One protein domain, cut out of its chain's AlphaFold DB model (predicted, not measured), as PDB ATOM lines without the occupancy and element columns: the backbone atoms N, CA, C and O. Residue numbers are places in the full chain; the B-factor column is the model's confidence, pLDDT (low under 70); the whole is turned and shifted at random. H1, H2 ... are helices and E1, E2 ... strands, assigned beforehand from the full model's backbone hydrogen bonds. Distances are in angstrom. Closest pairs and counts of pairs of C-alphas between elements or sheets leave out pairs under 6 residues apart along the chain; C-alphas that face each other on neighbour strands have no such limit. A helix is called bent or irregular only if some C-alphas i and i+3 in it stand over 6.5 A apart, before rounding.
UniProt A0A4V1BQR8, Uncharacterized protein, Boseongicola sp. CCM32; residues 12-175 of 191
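This is residues 12 to 175 of the 191 residues of an uncharacterized protein of Boseongicola sp. CCM32 (UniProt A0A4V1BQR8). A strongly twisted sheet of six strands makes one part, with H1 packed along it and short H2 near its E4 and E5; by its E1 edge H3, H4, H5 and the first arm of the bent H6 gather as a helical head. The second arm, H6b, turns off past the start of E1, and residues 169 to 174 stick out. The 164 printed residues hold six named helices and six named strands, in the order E1 E2 E3 H1 E4 H2 E5 E6 H3 H4 H5 H6. The mixed sheet runs E1 E2 E3 E4 E5 E6; the class is mixed, helices and strands. The whole is compact, radius of gyration of the C-alphas 17.1 A, spanning 55 by 38 by 24 A.

E1, residues 12 to 18, E2, 23 to 30, and E3, 34 to 39, form a meander, each strand the antiparallel neighbour of the one before; N 13 and O 28 are 3.0 A apart, N 29 and O 35 3.0 A. E2 bends by 79 degrees at residue 26. H1, residues 49 to 59, is on the sheet at a height of 8.2 A, along E3 at 5 degrees on the local plane. E4, residues 62 to 68, is parallel to E3, with N 64 and O 36 2.9 A apart. H2, residues 72 to 78, only grazes the sheet with residues 72 to 76. E5, residues 84 to 89, is parallel to E4, with N 86 and O 65 2.9 A apart. E3, H1, E4 and E4, H2, E5 are strand-helix-strand units, parallel neighbour strands with a helix between, both with right-handed crossovers. E6, residues 92 to 97, forms a hairpin with E5, with N 94 and O 87 2.9 A apart. H3, residues 107 to 113, is the hub. It touches H5, residues 132 to 142, at Ala 111 and Gln 136, closest C-alphas 5.2 A. H4, residues 116 to 122, touches H5 at a shallow tilt of 25 degrees, closest C-alphas Lys 116 and Leu 132, 5.4 A. H6, residues 145 to 170, is one helix by its hydrogen bonds but bent, C-alphas 159 and 162 being 7.7 A apart; its arms H6a, 145 to 159, and H6b, 162 to 170, stand at a steep tilt of 54 degrees. H6a touches H3, the same way at 10 degrees, closest C-alphas Lys 107 and Ala 145, 5.2 A. Every O i to N i+4 pair is within hydrogen-bond range in H1, H2, H3, H5, H6a and H6b; H4 has 1 of 3, and 3 of 4 O i to N i+3 pairs.

E1 begins at C-alpha 12, (-7.521, -42.298, 26.776). E4 is 20.0 A from first to last C-alpha, H1 and H5 15.3 A each, H6a 20.8 A. H6b ends at C-alpha 170, (-19.526, -41.655, 20.396).

The C-alphas of Lys 90 and Asn 125, the two farthest apart, are 55.8 A apart. The printed part has no cut, and no link is long. Mean pLDDT of the printed part is 94.1; residues 172 to 174 are under 70.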
ATOM      1  N   PHE A  12      -8.104 -41.468  27.820       92.88
ATOM      2  CA  PHE A  12      -7.521 -42.298  26.776       92.88
ATOM      3  C   PHE A  12      -6.900 -41.409  25.713       92.88
ATOM      4  O   PHE A  12      -7.491 -40.411  25.297       92.88
ATOM      5  N   ALA A  13      -5.709 -41.776  25.257       93.69
ATOM      6  CA  ALA A  13      -5.036 -41.035  24.208       93.69
ATOM      7  C   ALA A  13      -4.158 -41.947  23.353       93.69
ATOM      8  O   ALA A  13      -3.516 -42.863  23.865       93.69
ATOM      9  N   SER A  14      -4.108 -41.670  22.053       93.06
ATOM     10  CA  SER A  14      -3.201 -42.318  21.104       93.06
ATOM     11  C   SER A  14      -2.165 -41.323  20.579       93.06
ATOM     12  O   SER A  14      -2.394 -40.108  20.584       93.06
ATOM     13  N   GLU A  15      -1.010 -41.827  20.135       91.06
ATOM     14  CA  GLU A  15       0.065 -41.010  19.543       91.06
ATOM     15  C   GLU A  15       0.549 -39.877  20.475       91.06
ATOM     16  O   GLU A  15       0.750 -38.721  20.074       91.06
ATOM     17  N   VAL A  16       0.700 -40.189  21.764       92.00
ATOM     18  CA  VAL A  16       0.928 -39.187  22.808       92.00
ATOM     19  C   VAL A  16       2.378 -38.752  22.845       92.00
ATOM     20  O   VAL A  16       3.249 -39.546  23.175       92.00
ATOM     21  N   ARG A  17       2.644 -37.468  22.591       91.56
ATOM     22  CA  ARG A  17       3.996 -36.912  22.739       91.56
ATOM     23  C   ARG A  17       4.412 -36.825  24.205       91.56
ATOM     24  O   ARG A  17       3.657 -36.289  25.023       91.56
ATOM     25  N   TYR A  18       5.624 -37.279  24.508       90.69
ATOM     26  CA  TYR A  18       6.197 -37.244  25.854       90.69
ATOM     27  C   TYR A  18       7.725 -37.086  25.825       90.69
ATOM     28  O   TYR A  18       8.369 -37.384  24.822       90.69
ATOM     29  N   GLY A  19       8.303 -36.680  26.958       84.31
ATOM     30  CA  GLY A  19       9.747 -36.728  27.178       84.31
ATOM     31  C   GLY A  19      10.578 -35.687  26.402       84.31
ATOM     32  O   GLY A  19      10.038 -34.720  25.869       84.31
ATOM     33  N   PRO A  20      11.918 -35.840  26.406       73.88
ATOM     34  CA  PRO A  20      12.881 -34.871  25.856       73.88
ATOM     35  C   PRO A  20      13.039 -34.893  24.329       73.88
ATOM     36  O   PRO A  20      13.595 -33.955  23.763       73.88
ATOM     37  N   ILE A  21      12.615 -35.970  23.677       73.94
ATOM     38  CA  ILE A  21      12.745 -36.217  22.234       73.94
ATOM     39  C   ILE A  21      11.317 -36.358  21.688       73.94
ATOM     40  O   ILE A  21      10.432 -36.687  22.472       73.94
ATOM     41  N   ASP A  22      11.056 -36.117  20.393       78.12
ATOM     42  CA  ASP A  22       9.721 -36.299  19.772       78.12
ATOM     43  C   ASP A  22       9.327 -37.791  19.711       78.12
ATOM     44  O   ASP A  22       9.214 -38.408  18.653       78.12
ATOM     45  N   ARG A  23       9.180 -38.397  20.889       86.06
ATOM     46  CA  ARG A  23       8.699 -39.746  21.121       86.06
ATOM     47  C   ARG A  23       7.193 -39.708  21.256       86.06
ATOM     48  O   ARG A  23       6.620 -38.746  21.771       86.06
ATOM     49  N   ARG A  24       6.558 -40.790  20.819       91.94
ATOM     50  CA  ARG A  24       5.116 -40.970  20.917       91.94
ATOM     51  C   ARG A  24       4.815 -42.280  21.596       91.94
ATOM     52  O   ARG A  24       5.451 -43.278  21.280       91.94
ATOM     53  N   ALA A  25       3.907 -42.226  22.562       94.19
ATOM     54  CA  ALA A  25       3.303 -43.419  23.105       94.19
ATOM     55  C   ALA A  25       2.161 -43.842  22.188       94.19
ATOM     56  O   ALA A  25       1.300 -43.008  21.894       94.19
ATOM     57  N   ASP A  26       2.152 -45.103  21.747       95.25
ATOM     58  CA  ASP A  26       1.109 -45.598  20.839       95.25
ATOM     59  C   ASP A  26      -0.268 -45.430  21.480       95.25
ATOM     60  O   ASP A  26      -1.197 -44.902  20.864       95.25
ATOM     61  N   PHE A  27      -0.371 -45.814  22.755       96.50
ATOM     62  CA  PHE A  27      -1.576 -45.637  23.547       96.50
ATOM     63  C   PHE A  27      -1.265 -45.362  25.019       96.50
ATOM     64  O   PHE A  27      -0.326 -45.912  25.600       96.50
ATOM     65  N   LEU A  28      -2.075 -44.506  25.630       96.81
ATOM     66  CA  LEU A  28      -1.935 -44.074  27.009       96.81
ATOM     67  C   LEU A  28      -3.297 -44.072  27.700       96.81
ATOM     68  O   LEU A  28      -4.271 -43.531  27.176       96.81
ATOM     69  N   VAL A  29      -3.323 -44.621  28.912       96.00
ATOM     70  CA  VAL A  29      -4.431 -44.470  29.859       96.00
ATOM     71  C   VAL A  29      -3.938 -43.632  31.031       96.00
ATOM     72  O   VAL A  29      -2.897 -43.940  31.615       96.00
ATOM     73  N   VAL A  30      -4.662 -42.572  31.380       95.69
ATOM     74  CA  VAL A  30      -4.356 -41.717  32.531       95.69
ATOM     75  C   VAL A  30      -5.558 -41.673  33.465       95.69
ATOM     76  O   VAL A  30      -6.597 -41.110  33.138       95.69
ATOM     77  N   GLU A  31      -5.375 -42.240  34.652       92.56
ATOM     78  CA  GLU A  31      -6.257 -42.090  35.817       92.56
ATOM     79  C   GLU A  31      -5.444 -41.379  36.910       92.56
ATOM     80  O   GLU A  31      -4.756 -40.411  36.608       92.56
ATOM     81  N   GLU A  32      -5.409 -41.878  38.150       91.81
ATOM     82  CA  GLU A  32      -4.429 -41.481  39.182       91.81
ATOM     83  C   GLU A  32      -2.973 -41.794  38.784       91.81
ATOM     84  O   GLU A  32      -2.010 -41.187  39.269       91.81
ATOM     85  N   SER A  33      -2.800 -42.751  37.872       95.25
ATOM     86  CA  SER A  33      -1.523 -43.164  37.297       95.25
ATOM     87  C   SER A  33      -1.563 -43.193  35.779       95.25
ATOM     88  O   SER A  33      -2.626 -43.382  35.193       95.25
ATOM     89  N   SER A  34      -0.396 -43.062  35.152       97.12
ATOM     90  CA  SER A  34      -0.244 -43.252  33.709       97.12
ATOM     91  C   SER A  34       0.125 -44.692  33.364       97.12
ATOM     92  O   SER A  34       1.095 -45.226  33.910       97.12
ATOM     93  N   HIS A  35      -0.557 -45.282  32.389       98.25
ATOM     94  CA  HIS A  35      -0.211 -46.576  31.812       98.25
ATOM     95  C   HIS A  35       0.009 -46.441  30.307       98.25
ATOM     96  O   HIS A  35      -0.945 -46.256  29.555       98.25
ATOM     97  N   ALA A  36       1.269 -46.527  29.879       98.12
ATOM     98  CA  ALA A  36       1.646 -46.508  28.471       98.12
ATOM     99  C   ALA A  36       1.684 -47.919  27.874       98.12
ATOM    100  O   ALA A  36       2.160 -48.872  28.504       98.12
ATOM    101  N   PHE A  37       1.212 -48.031  26.639       98.38
ATOM    102  CA  PHE A  37       1.200 -49.252  25.855       98.38
ATOM    103  C   PHE A  37       1.989 -49.031  24.569       98.38
ATOM    104  O   PHE A  37       1.717 -48.086  23.834       98.38
ATOM    105  N   GLU A  38       2.944 -49.918  24.309       98.06
ATOM    106  CA  GLU A  38       3.587 -50.072  23.000       98.06
ATOM    107  C   GLU A  38       2.893 -51.214  22.255       98.06
ATOM    108  O   GLU A  38       2.704 -52.288  22.834       98.06
ATOM    109  N   ILE A  39       2.538 -51.027  20.989       97.75
ATOM    110  CA  ILE A  39       1.841 -52.020  20.169       97.75
ATOM    111  C   ILE A  39       2.791 -52.519  19.076       97.75
ATOM    112  O   ILE A  39       3.325 -51.742  18.293       97.75
ATOM    113  N   LYS A  40       2.993 -53.838  19.001       97.19
ATOM    114  CA  LYS A  40       3.798 -54.503  17.963       97.19
ATOM    115  C   LYS A  40       2.967 -55.552  17.235       97.19
ATOM    116  O   LYS A  40       2.663 -56.606  17.800       97.19
ATOM    117  N   SER A  41       2.620 -55.266  15.987       95.88
ATOM    118  CA  SER A  41       1.964 -56.201  15.072       95.88
ATOM    119  C   SER A  41       2.931 -57.280  14.574       95.88
ATOM    120  O   SER A  41       4.146 -57.187  14.754       95.88
ATOM    121  N   ASP A  42       2.400 -58.289  13.879       95.12
ATOM    122  CA  ASP A  42       3.224 -59.318  13.237       95.12
ATOM    123  C   ASP A  42       4.216 -58.749  12.220       95.12
ATOM    124  O   ASP A  42       5.243 -59.375  11.982       95.12
ATOM    125  N   PHE A  43       3.954 -57.576  11.642       95.31
ATOM    126  CA  PHE A  43       4.803 -56.976  10.611       95.31
ATOM    127  C   PHE A  43       5.878 -56.045  11.178       95.31
ATOM    128  O   PHE A  43       6.799 -55.662  10.460       95.31
ATOM    129  N   ASP A  44       5.799 -55.705  12.465       96.31
ATOM    130  CA  ASP A  44       6.759 -54.804  13.090       96.31
ATOM    131  C   ASP A  44       8.119 -55.470  13.331       96.31
ATOM    132  O   ASP A  44       8.221 -56.649  13.688       96.31
ATOM    133  N   SER A  45       9.178 -54.668  13.204       96.06
ATOM    134  CA  SER A  45      10.501 -54.996  13.737       96.06
ATOM    135  C   SER A  45      10.582 -54.640  15.223       96.06
ATOM    136  O   SER A  45      10.079 -53.604  15.664       96.06
ATOM    137  N   LEU A  46      11.292 -55.468  15.992       97.75
ATOM    138  CA  LEU A  46      11.556 -55.233  17.412       97.75
ATOM    139  C   LEU A  46      12.845 -54.440  17.668       97.75
ATOM    140  O   LEU A  46      13.159 -54.170  18.823       97.75
ATOM    141  N   SER A  47      13.584 -54.036  16.627       97.00
ATOM    142  CA  SER A  47      14.900 -53.388  16.776       97.00
ATOM    143  C   SER A  47      14.874 -52.103  17.609       97.00
ATOM    144  O   SER A  47      15.844 -51.807  18.294       97.00
ATOM    145  N   ARG A  48      13.760 -51.359  17.587       95.31
ATOM    146  CA  ARG A  48      13.582 -50.111  18.355       95.31
ATOM    147  C   ARG A  48      12.968 -50.318  19.740       95.31
ATOM    148  O   ARG A  48      12.959 -49.388  20.540       95.31
ATOM    149  N   LEU A  49      12.448 -51.513  20.024       97.12
ATOM    150  CA  LEU A  49      11.728 -51.786  21.264       97.12
ATOM    151  C   LEU A  49      12.574 -51.529  22.528       97.12
ATOM    152  O   LEU A  49      12.018 -50.952  23.460       97.12
ATOM    153  N   PRO A  50      13.874 -51.891  22.599       97.44
ATOM    154  CA  PRO A  50      14.682 -51.613  23.788       97.44
ATOM    155  C   PRO A  50      14.696 -50.125  24.166       97.44
ATOM    156  O   PRO A  50      14.414 -49.782  25.315       97.44
ATOM    157  N   ASP A  51      14.932 -49.246  23.190       94.88
ATOM    158  CA  ASP A  51      14.991 -47.796  23.407       94.88
ATOM    159  C   ASP A  51      13.625 -47.229  23.795       94.88
ATOM    160  O   ASP A  51      13.515 -46.442  24.734       94.88
ATOM    161  N   GLN A  52      12.562 -47.671  23.114       95.19
ATOM    162  CA  GLN A  52      11.190 -47.257  23.425       95.19
ATOM    163  C   GLN A  52      10.813 -47.625  24.866       95.19
ATOM    164  O   GLN A  52      10.247 -46.811  25.595       95.19
ATOM    165  N   ILE A  53      11.167 -48.836  25.303       96.81
ATOM    166  CA  ILE A  53      10.891 -49.289  26.667       96.81
ATOM    167  C   ILE A  53      11.739 -48.530  27.681       96.81
ATOM    168  O   ILE A  53      11.196 -48.139  28.713       96.81
ATOM    169  N   SER A  54      13.017 -48.273  27.392       95.00
ATOM    170  CA  SER A  54      13.879 -47.441  28.241       95.00
ATOM    171  C   SER A  54      13.263 -46.054  28.483       95.00
ATOM    172  O   SER A  54      13.175 -45.604  29.626       95.00
ATOM    173  N   ASP A  55      12.742 -45.415  27.436       94.44
ATOM    174  CA  ASP A  55      12.107 -44.096  27.542       94.44
ATOM    175  C   ASP A  55      10.763 -44.160  28.301       94.44
ATOM    176  O   ASP A  55      10.463 -43.304  29.146       94.44
ATOM    177  N   TYR A  56       9.953 -45.199  28.059       96.62
ATOM    178  CA  TYR A  56       8.667 -45.384  28.743       96.62
ATOM    179  C   TYR A  56       8.838 -45.592  30.248       96.62
ATOM    180  O   TYR A  56       8.121 -44.962  31.029       96.62
ATOM    181  N   VAL A  57       9.787 -46.431  30.682       96.38
ATOM    182  CA  VAL A  57       9.990 -46.711  32.119       96.38
ATOM    183  C   VAL A  57      10.522 -45.502  32.890       96.38
ATOM    184  O   VAL A  57      10.330 -45.411  34.102       96.38
ATOM    185  N   CYS A  58      11.153 -44.553  32.196       95.75
ATOM    186  CA  CYS A  58      11.553 -43.269  32.760       95.75
ATOM    187  C   CYS A  58      10.379 -42.292  32.933       95.75
ATOM    188  O   CYS A  58      10.509 -41.345  33.712       95.75
ATOM    189  N   THR A  59       9.264 -42.500  32.228       96.44
ATOM    190  CA  THR A  59       8.192 -41.500  32.085       96.44
ATOM    191  C   THR A  59       6.879 -41.916  32.748       96.44
ATOM    192  O   THR A  59       6.221 -41.077  33.359       96.44
ATOM    193  N   PHE A  60       6.487 -43.189  32.647       97.88
ATOM    194  CA  PHE A  60       5.141 -43.644  33.003       97.88
ATOM    195  C   PHE A  60       5.130 -44.596  34.204       97.88
ATOM    196  O   PHE A  60       5.998 -45.457  34.344       97.88
ATOM    197  N   ASP A  61       4.108 -44.476  35.061       98.12
ATOM    198  CA  ASP A  61       3.918 -45.366  36.218       98.12
ATOM    199  C   ASP A  61       3.832 -46.845  35.822       98.12
ATOM    200  O   ASP A  61       4.388 -47.695  36.513       98.12
ATOM    201  N   PHE A  62       3.131 -47.161  34.735       98.62
ATOM    202  CA  PHE A  62       2.978 -48.513  34.213       98.62
ATOM    203  C   PHE A  62       3.307 -48.542  32.727       98.62
ATOM    204  O   PHE A  62       2.982 -47.621  31.978       98.62
ATOM    205  N   VAL A  63       3.926 -49.638  32.301       98.62
ATOM    206  CA  VAL A  63       4.306 -49.870  30.910       98.62
ATOM    207  C   VAL A  63       3.894 -51.279  30.525       98.62
ATOM    208  O   VAL A  63       4.183 -52.223  31.265       98.62
ATOM    209  N   SER A  64       3.242 -51.426  29.376       98.75
ATOM    210  CA  SER A  64       2.924 -52.723  28.781       98.75
ATOM    211  C   SER A  64       3.299 -52.766  27.307       98.75
ATOM    212  O   SER A  64       3.226 -51.758  26.613       98.75
ATOM    213  N   VAL A  65       3.626 -53.957  26.815       98.69
ATOM    214  CA  VAL A  65       3.682 -54.236  25.377       98.69
ATOM    215  C   VAL A  65       2.470 -55.074  24.992       98.69
ATOM    216  O   VAL A  65       2.173 -56.086  25.633       98.69
ATOM    217  N   VAL A  66       1.759 -54.643  23.956       98.56
ATOM    218  CA  VAL A  66       0.761 -55.431  23.235       98.56
ATOM    219  C   VAL A  66       1.455 -56.025  22.022       98.56
ATOM    220  O   VAL A  66       2.025 -55.303  21.211       98.56
ATOM    221  N   THR A  67       1.448 -57.344  21.904       98.25
ATOM    222  CA  THR A  67       2.128 -58.034  20.808       98.25
ATOM    223  C   THR A  67       1.348 -59.257  20.346       98.25
ATOM    224  O   THR A  67       0.227 -59.485  20.792       98.25
ATOM    225  N   THR A  68       1.911 -60.050  19.445       98.00
ATOM    226  CA  THR A  68       1.315 -61.280  18.919       98.00
ATOM    227  C   THR A  68       2.094 -62.507  19.400       98.00
ATOM    228  O   THR A  68       3.182 -62.398  19.976       98.00
ATOM    229  N   ASN A  69       1.571 -63.708  19.134       97.19
ATOM    230  CA  ASN A  69       2.285 -64.954  19.439       97.19
ATOM    231  C   ASN A  69       3.650 -65.044  18.738       97.19
ATOM    232  O   ASN A  69       4.581 -65.607  19.311       97.19
ATOM    233  N   ARG A  70       3.786 -64.452  17.542       96.69
ATOM    234  CA  ARG A  70       5.040 -64.415  16.775       96.69
ATOM    235  C   ARG A  70       6.170 -63.755  17.562       96.69
ATOM    236  O   ARG A  70       7.290 -64.252  17.578       96.69
ATOM    237  N   HIS A  71       5.864 -62.635  18.209       98.00
ATOM    238  CA  HIS A  71       6.858 -61.769  18.845       98.00
ATOM    239  C   HIS A  71       6.966 -61.966  20.358       98.00
ATOM    240  O   HIS A  71       7.928 -61.488  20.958       98.00
ATOM    241  N   LEU A  72       6.036 -62.693  20.989       98.00
ATOM    242  CA  LEU A  72       5.974 -62.846  22.446       98.00
ATOM    243  C   LEU A  72       7.300 -63.300  23.076       98.00
ATOM    244  O   LEU A  72       7.701 -62.751  24.104       98.00
ATOM    245  N   GLY A  73       7.973 -64.293  22.486       98.19
ATOM    246  CA  GLY A  73       9.251 -64.802  22.996       98.19
ATOM    247  C   GLY A  73      10.334 -63.720  23.026       98.19
ATOM    248  O   GLY A  73      10.940 -63.476  24.068       98.19
ATOM    249  N   SER A  74      10.501 -63.011  21.909       98.19
ATOM    250  CA  SER A  74      11.477 -61.929  21.752       98.19
ATOM    251  C   SER A  74      11.136 -60.702  22.601       98.19
ATOM    252  O   SER A  74      12.001 -60.130  23.254       98.19
ATOM    253  N   VAL A  75       9.864 -60.303  22.668       98.50
ATOM    254  CA  VAL A  75       9.435 -59.198  23.539       98.50
ATOM    255  C   VAL A  75       9.725 -59.539  25.002       98.50
ATOM    256  O   VAL A  75      10.223 -58.696  25.746       98.50
ATOM    257  N   ARG A  76       9.468 -60.783  25.428       98.25
ATOM    258  CA  ARG A  76       9.733 -61.230  26.801       98.25
ATOM    259  C   ARG A  76      11.218 -61.167  27.166       98.25
ATOM    260  O   ARG A  76      11.498 -60.876  28.327       98.25
ATOM    261  N   SER A  77      12.127 -61.441  26.227       97.88
ATOM    262  CA  SER A  77      13.576 -61.363  26.463       97.88
ATOM    263  C   SER A  77      14.117 -59.931  26.424       97.88
ATOM    264  O   SER A  77      15.074 -59.636  27.133       97.88
ATOM    265  N   ILE A  78      13.497 -59.037  25.647       97.81
ATOM    266  CA  ILE A  78      13.908 -57.631  25.530       97.81
ATOM    267  C   ILE A  78      13.476 -56.807  26.748       97.81
ATOM    268  O   ILE A  78      14.250 -55.999  27.260       97.81
ATOM    269  N   VAL A  79      12.222 -56.948  27.191       98.12
ATOM    270  CA  VAL A  79      11.633 -55.968  28.115       98.12
ATOM    271  C   VAL A  79      11.758 -56.389  29.591       98.12
ATOM    272  O   VAL A  79      11.565 -57.566  29.916       98.12
ATOM    273  N   PRO A  80      11.979 -55.444  30.529       97.19
ATOM    274  CA  PRO A  80      12.146 -55.757  31.948       97.19
ATOM    275  C   PRO A  80      10.953 -56.515  32.564       97.19
ATOM    276  O   PRO A  80       9.809 -56.304  32.151       97.19
ATOM    277  N   PRO A  81      11.150 -57.303  33.642       96.94
ATOM    278  CA  PRO A  81      10.073 -58.070  34.286       96.94
ATOM    279  C   PRO A  81       8.895 -57.240  34.819       96.94
ATOM    280  O   PRO A  81       7.815 -57.785  35.033       96.94
ATOM    281  N   LYS A  82       9.098 -55.936  35.062       98.06
ATOM    282  CA  LYS A  82       8.040 -55.010  35.499       98.06
ATOM    283  C   LYS A  82       7.099 -54.580  34.367       98.06
ATOM    284  O   LYS A  82       6.004 -54.115  34.661       98.06
ATOM    285  N   VAL A  83       7.499 -54.733  33.103       98.62
ATOM    286  CA  VAL A  83       6.680 -54.365  31.940       98.62
ATOM    287  C   VAL A  83       5.605 -55.426  31.706       98.62
ATOM    288  O   VAL A  83       5.919 -56.611  31.585       98.62
ATOM    289  N   GLY A  84       4.340 -55.026  31.618       98.69
ATOM    290  CA  GLY A  84       3.232 -55.932  31.320       98.69
ATOM    291  C   GLY A  84       3.286 -56.464  29.888       98.69
ATOM    292  O   GLY A  84       3.854 -55.829  29.003       98.69
ATOM    293  N   LEU A  85       2.700 -57.635  29.652       98.75
ATOM    294  CA  LEU A  85       2.622 -58.253  28.328       98.75
ATOM    295  C   LEU A  85       1.185 -58.665  28.044       98.75
ATOM    296  O   LEU A  85       0.602 -59.444  28.803       98.75
ATOM    297  N   ASN A  86       0.651 -58.176  26.932       98.50
ATOM    298  CA  ASN A  86      -0.629 -58.599  26.388       98.50
ATOM    299  C   ASN A  86      -0.404 -59.190  24.996       98.50
ATOM    300  O   ASN A  86       0.396 -58.668  24.222       98.50
ATOM    301  N   VAL A  87      -1.103 -60.275  24.689       98.25
ATOM    302  CA  VAL A  87      -0.986 -60.998  23.426       98.25
ATOM    303  C   VAL A  87      -2.319 -60.939  22.709       98.25
ATOM    304  O   VAL A  87      -3.318 -61.414  23.244       98.25
ATOM    305  N   LEU A  88      -2.326 -60.356  21.516       97.12
ATOM    306  CA  LEU A  88      -3.451 -60.397  20.599       97.12
ATOM    307  C   LEU A  88      -3.350 -61.671  19.757       97.12
ATOM    308  O   LEU A  88      -2.367 -61.887  19.044       97.12
ATOM    309  N   SER A  89      -4.368 -62.521  19.840       94.31
ATOM    310  CA  SER A  89      -4.458 -63.765  19.079       94.31
ATOM    311  C   SER A  89      -5.911 -64.048  18.736       94.31
ATOM    312  O   SER A  89      -6.753 -64.093  19.625       94.31
ATOM    313  N   LYS A  90      -6.215 -64.263  17.449       92.25
ATOM    314  CA  LYS A  90      -7.576 -64.572  16.964       92.25
ATOM    315  C   LYS A  90      -8.643 -63.558  17.428       92.25
ATOM    316  O   LYS A  90      -9.772 -63.931  17.712       92.25
ATOM    317  N   GLY A  91      -8.276 -62.276  17.508       88.19
ATOM    318  CA  GLY A  91      -9.171 -61.198  17.953       88.19
ATOM    319  C   GLY A  91      -9.311 -61.062  19.473       88.19
ATOM    320  O   GLY A  91      -9.950 -60.120  19.931       88.19
ATOM    321  N   GLU A  92      -8.681 -61.937  20.256       92.75
ATOM    322  CA  GLU A  92      -8.710 -61.886  21.716       92.75
ATOM    323  C   GLU A  92      -7.392 -61.350  22.274       92.75
ATOM    324  O   GLU A  92      -6.305 -61.748  21.847       92.75
ATOM    325  N   LEU A  93      -7.493 -60.438  23.243       94.94
ATOM    326  CA  LEU A  93      -6.348 -59.874  23.947       94.94
ATOM    327  C   LEU A  93      -6.192 -60.544  25.316       94.94
ATOM    328  O   LEU A  93      -7.017 -60.350  26.208       94.94
ATOM    329  N   THR A  94      -5.095 -61.275  25.503       97.06
ATOM    330  CA  THR A  94      -4.803 -62.003  26.746       97.06
ATOM    331  C   THR A  94      -3.597 -61.408  27.455       97.06
ATOM    332  O   THR A  94      -2.514 -61.299  26.879       97.06
ATOM    333  N   GLN A  95      -3.744 -61.057  28.732       97.94
ATOM    334  CA  GLN A  95      -2.623 -60.594  29.546       97.94
ATOM    335  C   GLN A  95      -1.817 -61.781  30.085       97.94
ATOM    336  O   GLN A  95      -2.276 -62.516  30.954       97.94
ATOM    337  N   VAL A  96      -0.587 -61.937  29.597       98.00
ATOM    338  CA  VAL A  96       0.329 -63.026  29.986       98.00
ATOM    339  C   VAL A  96       1.383 -62.587  31.006       98.00
ATOM    340  O   VAL A  96       2.131 -63.415  31.528       98.00
ATOM    341  N   ARG A  97       1.474 -61.279  31.287       98.38
ATOM    342  CA  ARG A  97       2.254 -60.715  32.397       98.38
ATOM    343  C   ARG A  97       1.612 -59.416  32.883       98.38
ATOM    344  O   ARG A  97       1.443 -58.489  32.095       98.38
ATOM    345  N   GLN A  98       1.287 -59.336  34.171       98.00
ATOM    346  CA  GLN A  98       0.785 -58.105  34.787       98.00
ATOM    347  C   GLN A  98       1.896 -57.041  34.870       98.00
ATOM    348  O   GLN A  98       3.016 -57.378  35.271       98.00
ATOM    349  N   PRO A  99       1.618 -55.771  34.518       98.31
ATOM    350  CA  PRO A  99       2.570 -54.686  34.716       98.31
ATOM    351  C   PRO A  99       2.726 -54.362  36.206       98.31
ATOM    352  O   PRO A  99       1.783 -54.469  36.991       98.31
ATOM    353  N   LYS A 100       3.922 -53.920  36.598       98.38
ATOM    354  CA  LYS A 100       4.225 -53.425  37.948       98.38
ATOM    355  C   LYS A 100       4.592 -51.949  37.890       98.38
ATOM    356  O   LYS A 100       5.209 -51.502  36.928       98.38
ATOM    357  N   ARG A 101       4.269 -51.217  38.958       97.50
ATOM    358  CA  ARG A 101       4.517 -49.776  39.026       97.50
ATOM    359  C   ARG A 101       6.014 -49.447  39.048       97.50
ATOM    360  O   ARG A 101       6.781 -50.019  39.835       97.50
ATOM    361  N   PHE A 102       6.422 -48.475  38.242       97.31
ATOM    362  CA  PHE A 102       7.724 -47.822  38.312       97.31
ATOM    363  C   PHE A 102       7.656 -46.666  39.316       97.31
ATOM    364  O   PHE A 102       7.055 -45.630  39.066       97.31
ATOM    365  N   ALA A 103       8.258 -46.859  40.493       89.44
ATOM    366  CA  ALA A 103       8.200 -45.884  41.587       89.44
ATOM    367  C   ALA A 103       9.173 -44.701  41.429       89.44
ATOM    368  O   ALA A 103       9.033 -43.694  42.115       89.44
ATOM    369  N   ARG A 104      10.190 -44.828  40.569       91.94
ATOM    370  CA  ARG A 104      11.244 -43.824  40.375       91.94
ATOM    371  C   ARG A 104      11.272 -43.396  38.915       91.94
ATOM    372  O   ARG A 104      11.932 -44.033  38.102       91.94
ATOM    373  N   LEU A 105      10.531 -42.338  38.615       96.25
ATOM    374  CA  LEU A 105      10.489 -41.720  37.292       96.25
ATOM    375  C   LEU A 105      11.590 -40.658  37.161       96.25
ATOM    376  O   LEU A 105      12.061 -40.089  38.150       96.25
ATOM    377  N   SER A 106      12.007 -40.385  35.931       97.25
ATOM    378  CA  SER A 106      13.051 -39.409  35.633       97.25
ATOM    379  C   SER A 106      12.484 -37.993  35.671       97.25
ATOM    380  O   SER A 106      11.614 -37.644  34.874       97.25
ATOM    381  N   LYS A 107      13.038 -37.131  36.535       97.75
ATOM    382  CA  LYS A 107      12.690 -35.697  36.572       97.75
ATOM    383  C   LYS A 107      12.847 -35.031  35.207       97.75
ATOM    384  O   LYS A 107      12.033 -34.194  34.841       97.75
ATOM    385  N   VAL A 108      13.882 -35.416  34.456       97.00
ATOM    386  CA  VAL A 108      14.136 -34.883  33.115       97.00
ATOM    387  C   VAL A 108      13.006 -35.273  32.168       97.00
ATOM    388  O   VAL A 108      12.440 -34.398  31.529       97.00
ATOM    389  N   HIS A 109      12.628 -36.552  32.112       96.44
ATOM    390  CA  HIS A 109      11.546 -36.995  31.227       96.44
ATOM    391  C   HIS A 109      10.209 -36.343  31.576       96.44
ATOM    392  O   HIS A 109       9.519 -35.854  30.682       96.44
ATOM    393  N   LEU A 110       9.882 -36.278  32.869       97.31
ATOM    394  CA  LEU A 110       8.654 -35.649  33.347       97.31
ATOM    395  C   LEU A 110       8.611 -34.162  32.990       97.31
ATOM    396  O   LEU A 110       7.673 -33.725  32.331       97.31
ATOM    397  N   ALA A 111       9.649 -33.400  33.349       97.06
ATOM    398  CA  ALA A 111       9.702 -31.970  33.060       97.06
ATOM    399  C   ALA A 111       9.606 -31.691  31.557       97.06
ATOM    400  O   ALA A 111       8.872 -30.797  31.150       97.06
ATOM    401  N   MET A 112      10.293 -32.479  30.727       94.75
ATOM    402  CA  MET A 112      10.264 -32.299  29.274       94.75
ATOM    403  C   MET A 112       8.910 -32.638  28.641       94.75
ATOM    404  O   MET A 112       8.568 -32.079  27.602       94.75
ATOM    405  N   GLY A 113       8.116 -33.495  29.288       93.56
ATOM    406  CA  GLY A 113       6.739 -33.782  28.891       93.56
ATOM    407  C   GLY A 113       5.707 -32.738  29.345       93.56
ATOM    408  O   GLY A 113       4.603 -32.703  28.792       93.56
ATOM    409  N   CYS A 114       6.040 -31.897  30.332       95.62
ATOM    410  CA  CYS A 114       5.151 -30.845  30.830       95.62
ATOM    411  C   CYS A 114       4.981 -29.714  29.810       95.62
ATOM    412  O   CYS A 114       5.923 -29.321  29.118       95.62
ATOM    413  N   ASP A 115       3.778 -29.142  29.760       93.69
ATOM    414  CA  ASP A 115       3.522 -27.916  29.014       93.69
ATOM    415  C   ASP A 115       3.864 -26.655  29.823       93.69
ATOM    416  O   ASP A 115       4.102 -26.676  31.032       93.69
ATOM    417  N   LYS A 116       3.890 -25.521  29.117       95.06
ATOM    418  CA  LYS A 116       4.240 -24.223  29.693       95.06
ATOM    419  C   LYS A 116       3.257 -23.791  30.785       95.06
ATOM    420  O   LYS A 116       3.696 -23.223  31.777       95.06
ATOM    421  N   GLY A 117       1.961 -24.046  30.602       95.00
ATOM    422  CA  GLY A 117       0.918 -23.612  31.532       95.00
ATOM    423  C   GLY A 117       1.080 -24.270  32.896       95.00
ATOM    424  O   GLY A 117       1.161 -23.568  33.905       95.00
ATOM    425  N   GLY A 118       1.242 -25.594  32.915       94.88
ATOM    426  CA  GLY A 118       1.476 -26.345  34.148       94.88
ATOM    427  C   GLY A 118       2.761 -25.925  34.864       94.88
ATOM    428  O   GLY A 118       2.773 -25.774  36.086       94.88
ATOM    429  N   LEU A 119       3.843 -25.669  34.120       97.44
ATOM    430  CA  LEU A 119       5.120 -25.258  34.716       97.44
ATOM    431  C   LEU A 119       5.091 -23.838  35.290       97.44
ATOM    432  O   LEU A 119       5.659 -23.621  36.357       97.44
ATOM    433  N   LEU A 120       4.421 -22.884  34.635       97.00
ATOM    434  CA  LEU A 120       4.301 -21.504  35.130       97.00
ATOM    435  C   LEU A 120       3.681 -21.433  36.533       97.00
ATOM    436  O   LEU A 120       4.035 -20.551  37.307       97.00
ATOM    437  N   GLN A 121       2.777 -22.358  36.857       95.38
ATOM    438  CA  GLN A 121       2.095 -22.399  38.152       95.38
ATOM    439  C   GLN A 121       2.976 -22.940  39.289       95.38
ATOM    440  O   GLN A 121       2.696 -22.668  40.452       95.38
ATOM    441  N   HIS A 122       4.021 -23.709  38.968       96.56
ATOM    442  CA  HIS A 122       4.793 -24.470  39.959       96.56
ATOM    443  C   HIS A 122       6.264 -24.052  40.038       96.56
ATOM    444  O   HIS A 122       6.921 -24.298  41.045       96.56
ATOM    445  N   VAL A 123       6.811 -23.436  38.989       96.56
ATOM    446  CA  VAL A 123       8.199 -22.965  38.972       96.56
ATOM    447  C   VAL A 123       8.276 -21.581  39.636       96.56
ATOM    448  O   VAL A 123       7.668 -20.634  39.134       96.56
ATOM    449  N   PRO A 124       9.049 -21.409  40.725       93.19
ATOM    450  CA  PRO A 124       9.199 -20.112  41.377       93.19
ATOM    451  C   PRO A 124       9.790 -19.058  40.436       93.19
ATOM    452  O   PRO A 124      10.702 -19.350  39.661       93.19
ATOM    453  N   ASN A 125       9.300 -17.819  40.535       91.56
ATOM    454  CA  ASN A 125       9.728 -16.675  39.715       91.56
ATOM    455  C   ASN A 125       9.538 -16.856  38.195       91.56
ATOM    456  O   ASN A 125      10.088 -16.082  37.406       91.56
ATOM    457  N   ALA A 126       8.762 -17.856  37.772       93.25
ATOM    458  CA  ALA A 126       8.423 -18.062  36.377       93.25
ATOM    459  C   ALA A 126       7.595 -16.892  35.831       93.25
ATOM    460  O   ALA A 126       6.680 -16.391  36.484       93.25
ATOM    461  N   ARG A 127       7.907 -16.456  34.608       93.56
ATOM    462  CA  ARG A 127       7.182 -15.382  33.921       93.56
ATOM    463  C   ARG A 127       6.534 -15.929  32.664       93.56
ATOM    464  O   ARG A 127       7.079 -16.819  32.016       93.56
ATOM    465  N   SER A 128       5.415 -15.343  32.250       92.56
ATOM    466  CA  SER A 128       4.759 -15.694  30.982       92.56
ATOM    467  C   SER A 128       5.693 -15.552  29.770       92.56
ATOM    468  O   SER A 128       5.529 -16.276  28.788       92.56
ATOM    469  N   SER A 129       6.709 -14.688  29.851       94.31
ATOM    470  CA  SER A 129       7.756 -14.519  28.838       94.31
ATOM    471  C   SER A 129       8.829 -15.616  28.833       94.31
ATOM    472  O   SER A 129       9.516 -15.763  27.826       94.31
ATOM    473  N   SER A 130       8.970 -16.418  29.896       94.81
ATOM    474  CA  SER A 130       9.959 -17.502  29.962       94.81
ATOM    475  C   SER A 130       9.730 -18.532  28.851       94.81
ATOM    476  O   SER A 130       8.585 -18.897  28.546       94.81
ATOM    477  N   SER A 131      10.807 -19.024  28.233       95.94
ATOM    478  CA  SER A 131      10.691 -20.097  27.243       95.94
ATOM    479  C   SER A 131      10.252 -21.402  27.921       95.94
ATOM    480  O   SER A 131      10.489 -21.607  29.114       95.94
ATOM    481  N   LEU A 132       9.612 -22.310  27.171       94.75
ATOM    482  CA  LEU A 132       9.269 -23.633  27.708       94.75
ATOM    483  C   LEU A 132      10.531 -24.350  28.204       94.75
ATOM    484  O   LEU A 132      10.530 -24.911  29.293       94.75
ATOM    485  N   ARG A 133      11.626 -24.265  27.444       94.75
ATOM    486  CA  ARG A 133      12.882 -24.926  27.790       94.75
ATOM    487  C   ARG A 133      13.457 -24.426  29.116       94.75
ATOM    488  O   ARG A 133      13.867 -25.250  29.932       94.75
ATOM    489  N   ASP A 134      13.443 -23.117  29.353       96.06
ATOM    490  CA  ASP A 134      13.946 -22.535  30.605       96.06
ATOM    491  C   ASP A 134      13.104 -22.976  31.801       96.06
ATOM    492  O   ASP A 134      13.650 -23.355  32.838       96.06
ATOM    493  N   LEU A 135      11.778 -23.002  31.637       97.56
ATOM    494  CA  LEU A 135      10.863 -23.487  32.669       97.56
ATOM    495  C   LEU A 135      11.109 -24.959  32.987       97.56
ATOM    496  O   LEU A 135      11.153 -25.329  34.156       97.56
ATOM    497  N   GLN A 136      11.319 -25.796  31.972       97.25
ATOM    498  CA  GLN A 136      11.605 -27.215  32.171       97.25
ATOM    499  C   GLN A 136      12.943 -27.425  32.900       97.25
ATOM    500  O   GLN A 136      13.019 -28.240  33.820       97.25
ATOM    501  N   ILE A 137      13.990 -26.669  32.546       96.88
ATOM    502  CA  ILE A 137      15.291 -26.715  33.237       96.88
ATOM    503  C   ILE A 137      15.152 -26.258  34.693       96.88
ATOM    504  O   ILE A 137      15.694 -26.906  35.593       96.88
ATOM    505  N   ALA A 138      14.424 -25.169  34.943       97.69
ATOM    506  CA  ALA A 138      14.171 -24.677  36.292       97.69
ATOM    507  C   ALA A 138      13.384 -25.705  37.119       97.69
ATOM    508  O   ALA A 138      13.792 -26.037  38.232       97.69
ATOM    509  N   ALA A 139      12.330 -26.293  36.548       98.00
ATOM    510  CA  ALA A 139      11.509 -27.318  37.185       98.00
ATOM    511  C   ALA A 139      12.325 -28.550  37.608       98.00
ATOM    512  O   ALA A 139      12.160 -29.048  38.721       98.00
ATOM    513  N   ILE A 140      13.270 -29.003  36.771       97.94
ATOM    514  CA  ILE A 140      14.191 -30.104  37.114       97.94
ATOM    515  C   ILE A 140      15.026 -29.776  38.357       97.94
ATOM    516  O   ILE A 140      15.363 -30.688  39.114       97.94
ATOM    517  N   LYS A 141      15.368 -28.508  38.595       97.81
ATOM    518  CA  LYS A 141      16.166 -28.101  39.759       97.81
ATOM    519  C   LYS A 141      15.318 -27.970  41.024       97.81
ATOM    520  O   LYS A 141      15.770 -28.395  42.080       97.81
ATOM    521  N   VAL A 142      14.111 -27.418  40.912       97.75
ATOM    522  CA  VAL A 142      13.331 -26.957  42.077       97.75
ATOM    523  C   VAL A 142      12.226 -27.912  42.531       97.75
ATOM    524  O   VAL A 142      11.930 -27.948  43.715       97.75
ATOM    525  N   LEU A 143      11.637 -28.700  41.628       98.00
ATOM    526  CA  LEU A 143      10.527 -29.604  41.958       98.00
ATOM    527  C   LEU A 143      11.032 -31.014  42.248       98.00
ATOM    528  O   LEU A 143      12.004 -31.462  41.648       98.00
ATOM    529  N   SER A 144      10.367 -31.764  43.116       97.38
ATOM    530  CA  SER A 144      10.576 -33.203  43.298       97.38
ATOM    531  C   SER A 144      10.065 -34.012  42.095       97.38
ATOM    532  O   SER A 144       9.315 -33.524  41.248       97.38
ATOM    533  N   ALA A 145      10.454 -35.290  42.007       96.81
ATOM    534  CA  ALA A 145       9.909 -36.190  40.986       96.81
ATOM    535  C   ALA A 145       8.388 -36.383  41.133       96.81
ATOM    536  O   ALA A 145       7.691 -36.511  40.130       96.81
ATOM    537  N   THR A 146       7.872 -36.361  42.365       96.75
ATOM    538  CA  THR A 146       6.436 -36.478  42.645       96.75
ATOM    539  C   THR A 146       5.672 -35.251  42.156       96.75
ATOM    540  O   THR A 146       4.668 -35.407  41.470       96.75
ATOM    541  N   GLU A 147       6.166 -34.042  42.434       97.75
ATOM    542  CA  GLU A 147       5.547 -32.801  41.945       97.75
ATOM    543  C   GLU A 147       5.582 -32.730  40.416       97.75
ATOM    544  O   GLU A 147       4.552 -32.490  39.790       97.75
ATOM    545  N   LEU A 148       6.727 -33.036  39.794       98.06
ATOM    546  CA  LEU A 148       6.842 -33.097  38.333       98.06
ATOM    547  C   LEU A 148       5.893 -34.122  37.717       98.06
ATOM    548  O   LEU A 148       5.301 -33.853  36.675       98.06
ATOM    549  N   ARG A 149       5.721 -35.281  38.362       97.44
ATOM    550  CA  ARG A 149       4.756 -36.294  37.928       97.44
ATOM    551  C   ARG A 149       3.338 -35.732  37.979       97.44
ATOM    552  O   ARG A 149       2.602 -35.904  37.015       97.44
ATOM    553  N   THR A 150       2.957 -35.051  39.055       96.81
ATOM    554  CA  THR A 150       1.630 -34.429  39.172       96.81
ATOM    555  C   THR A 150       1.395 -33.399  38.068       96.81
ATOM    556  O   THR A 150       0.378 -33.476  37.380       96.81
ATOM    557  N   VAL A 151       2.352 -32.494  37.835       97.44
ATOM    558  CA  VAL A 151       2.256 -31.488  36.762       97.44
ATOM    559  C   VAL A 151       2.150 -32.158  35.389       97.44
ATOM    560  O   VAL A 151       1.294 -31.788  34.588       97.44
ATOM    561  N   PHE A 152       2.965 -33.184  35.132       96.75
ATOM    562  CA  PHE A 152       2.944 -33.939  33.881       96.75
ATOM    563  C   PHE A 152       1.590 -34.619  33.632       96.75
ATOM    564  O   PHE A 152       1.013 -34.467  32.554       96.75
ATOM    565  N   LEU A 153       1.049 -35.331  34.627       95.81
ATOM    566  CA  LEU A 153      -0.241 -36.011  34.495       95.81
ATOM    567  C   LEU A 153      -1.398 -35.022  34.332       95.81
ATOM    568  O   LEU A 153      -2.293 -35.276  33.531       95.81
ATOM    569  N   ASN A 154      -1.377 -33.887  35.033       95.31
ATOM    570  CA  ASN A 154      -2.387 -32.840  34.860       95.31
ATOM    571  C   ASN A 154      -2.356 -32.268  33.439       95.31
ATOM    572  O   ASN A 154      -3.401 -32.210  32.795       95.31
ATOM    573  N   GLY A 155      -1.167 -31.963  32.910       94.00
ATOM    574  CA  GLY A 155      -1.018 -31.493  31.531       94.00
ATOM    575  C   GLY A 155      -1.506 -32.513  30.495       94.00
ATOM    576  O   GLY A 155      -2.133 -32.146  29.501       94.00
ATOM    577  N   LEU A 156      -1.284 -33.814  30.726       93.81
ATOM    578  CA  LEU A 156      -1.854 -34.871  29.884       93.81
ATOM    579  C   LEU A 156      -3.383 -34.902  29.961       93.81
ATOM    580  O   LEU A 156      -4.039 -34.967  28.920       93.81
ATOM    581  N   ARG A 157      -3.959 -34.817  31.166       93.06
ATOM    582  CA  ARG A 157      -5.416 -34.808  31.338       93.06
ATOM    583  C   ARG A 157      -6.041 -33.619  30.626       93.06
ATOM    584  O   ARG A 157      -6.931 -33.812  29.811       93.06
ATOM    585  N   GLU A 158      -5.536 -32.410  30.845       91.69
ATOM    586  CA  GLU A 158      -6.044 -31.205  30.179       91.69
ATOM    587  C   GLU A 158      -5.952 -31.302  28.653       91.69
ATOM    588  O   GLU A 158      -6.893 -30.941  27.941       91.69
ATOM    589  N   ARG A 159      -4.835 -31.832  28.141       90.69
ATOM    590  CA  ARG A 159      -4.582 -31.942  26.701       90.69
ATOM    591  C   ARG A 159      -5.520 -32.918  25.997       90.69
ATOM    592  O   ARG A 159      -5.877 -32.655  24.850       90.69
ATOM    593  N   TYR A 160      -5.872 -34.026  26.649       92.06
ATOM    594  CA  TYR A 160      -6.605 -35.130  26.023       92.06
ATOM    595  C   TYR A 160      -8.031 -35.332  26.556       92.06
ATOM    596  O   TYR A 160      -8.750 -36.172  26.018       92.06
ATOM    597  N   LYS A 161      -8.474 -34.547  27.548       90.19
ATOM    598  CA  LYS A 161      -9.822 -34.632  28.137       90.19
ATOM    599  C   LYS A 161     -10.922 -34.603  27.077       90.19
ATOM    600  O   LYS A 161     -11.678 -35.557  26.978       90.19
ATOM    601  N   ARG A 162     -10.952 -33.565  26.232       88.38
ATOM    602  CA  ARG A 162     -12.012 -33.395  25.218       88.38
ATOM    603  C   ARG A 162     -12.062 -34.548  24.214       88.38
ATOM    604  O   ARG A 162     -13.134 -35.058  23.934       88.38
ATOM    605  N   SER A 163     -10.903 -34.959  23.695       88.12
ATOM    606  CA  SER A 163     -10.769 -36.108  22.782       88.12
ATOM    607  C   SER A 163     -11.278 -37.403  23.414       88.12
ATOM    608  O   SER A 163     -12.022 -38.154  22.796       88.12
ATOM    609  N   SER A 164     -10.906 -37.644  24.673       87.75
ATOM    610  CA  SER A 164     -11.309 -38.844  25.404       87.75
ATOM    611  C   SER A 164     -12.805 -38.844  25.725       87.75
ATOM    612  O   SER A 164     -13.441 -39.886  25.632       87.75
ATOM    613  N   GLU A 165     -13.373 -37.693  26.094       87.56
ATOM    614  CA  GLU A 165     -14.812 -37.536  26.338       87.56
ATOM    615  C   GLU A 165     -15.622 -37.754  25.055       87.56
ATOM    616  O   GLU A 165     -16.599 -38.494  25.088       87.56
ATOM    617  N   ALA A 166     -15.184 -37.187  23.924       85.69
ATOM    618  CA  ALA A 166     -15.817 -37.407  22.623       85.69
ATOM    619  C   ALA A 166     -15.772 -38.889  22.221       85.69
ATOM    620  O   ALA A 166     -16.802 -39.469  21.900       85.69
ATOM    621  N   PHE A 167     -14.605 -39.530  22.345       85.56
ATOM    622  CA  PHE A 167     -14.465 -40.963  22.091       85.56
ATOM    623  C   PHE A 167     -15.428 -41.802  22.941       85.56
ATOM    624  O   PHE A 167     -16.097 -42.689  22.423       85.56
ATOM    625  N   LEU A 168     -15.529 -41.530  24.244       83.88
ATOM    626  CA  LEU A 168     -16.418 -42.281  25.135       83.88
ATOM    627  C   LEU A 168     -17.905 -42.010  24.868       83.88
ATOM    628  O   LEU A 168     -18.717 -42.895  25.108       83.88
ATOM    629  N   ALA A 169     -18.257 -40.814  24.394       82.69
ATOM    630  CA  ALA A 169     -19.633 -40.452  24.063       82.69
ATOM    631  C   ALA A 169     -20.100 -41.031  22.719       82.69
ATOM    632  O   ALA A 169     -21.279 -41.329  22.571       82.69
ATOM    633  N   GLU A 170     -19.197 -41.177  21.748       79.50
ATOM    634  CA  GLU A 170     -19.526 -41.655  20.396       79.50
ATOM    635  C   GLU A 170     -19.451 -43.187  20.265       79.50
ATOM    636  O   GLU A 170     -19.945 -43.756  19.293       79.50
ATOM    637  N   THR A 171     -18.856 -43.881  21.242       73.31
ATOM    638  CA  THR A 171     -18.602 -45.327  21.155       73.31
ATOM    639  C   THR A 171     -19.562 -46.143  22.024       73.31
ATOM    640  O   THR A 171     -19.231 -46.603  23.115       73.31
ATOM    641  N   ASP A 172     -20.748 -46.442  21.485       62.22
ATOM    642  CA  ASP A 172     -21.794 -47.270  22.123       62.22
ATOM    643  C   ASP A 172     -21.471 -48.788  22.136       62.22
ATOM    644  O   ASP A 172     -22.334 -49.657  21.992       62.22
ATOM    645  N   GLY A 173     -20.192 -49.154  22.278       61.97
ATOM    646  CA  GLY A 173     -19.727 -50.543  22.392       61.97
ATOM    647  C   GLY A 173     -19.373 -51.251  21.076       61.97
ATOM    648  O   GLY A 173     -18.845 -52.364  21.120       61.97
ATOM    649  N   LYS A 174     -19.581 -50.618  19.912       68.12
ATOM    650  CA  LYS A 174     -19.039 -51.071  18.614       68.12
ATOM    651  C   LYS A 174     -18.014 -50.069  18.095       68.12
ATOM    652  O   LYS A 174     -18.370 -49.108  17.431       68.12
ATOM    653  N   LEU A 175     -16.744 -50.337  18.387       77.75
ATOM    654  CA  LEU A 175     -15.626 -49.527  17.915       77.75
ATOM    655  C   LEU A 175     -15.351 -49.777  16.429       77.75
ATOM    656  O   LEU A 175     -15.143 -50.921  16.011       77.75
TER     657      LEU A 175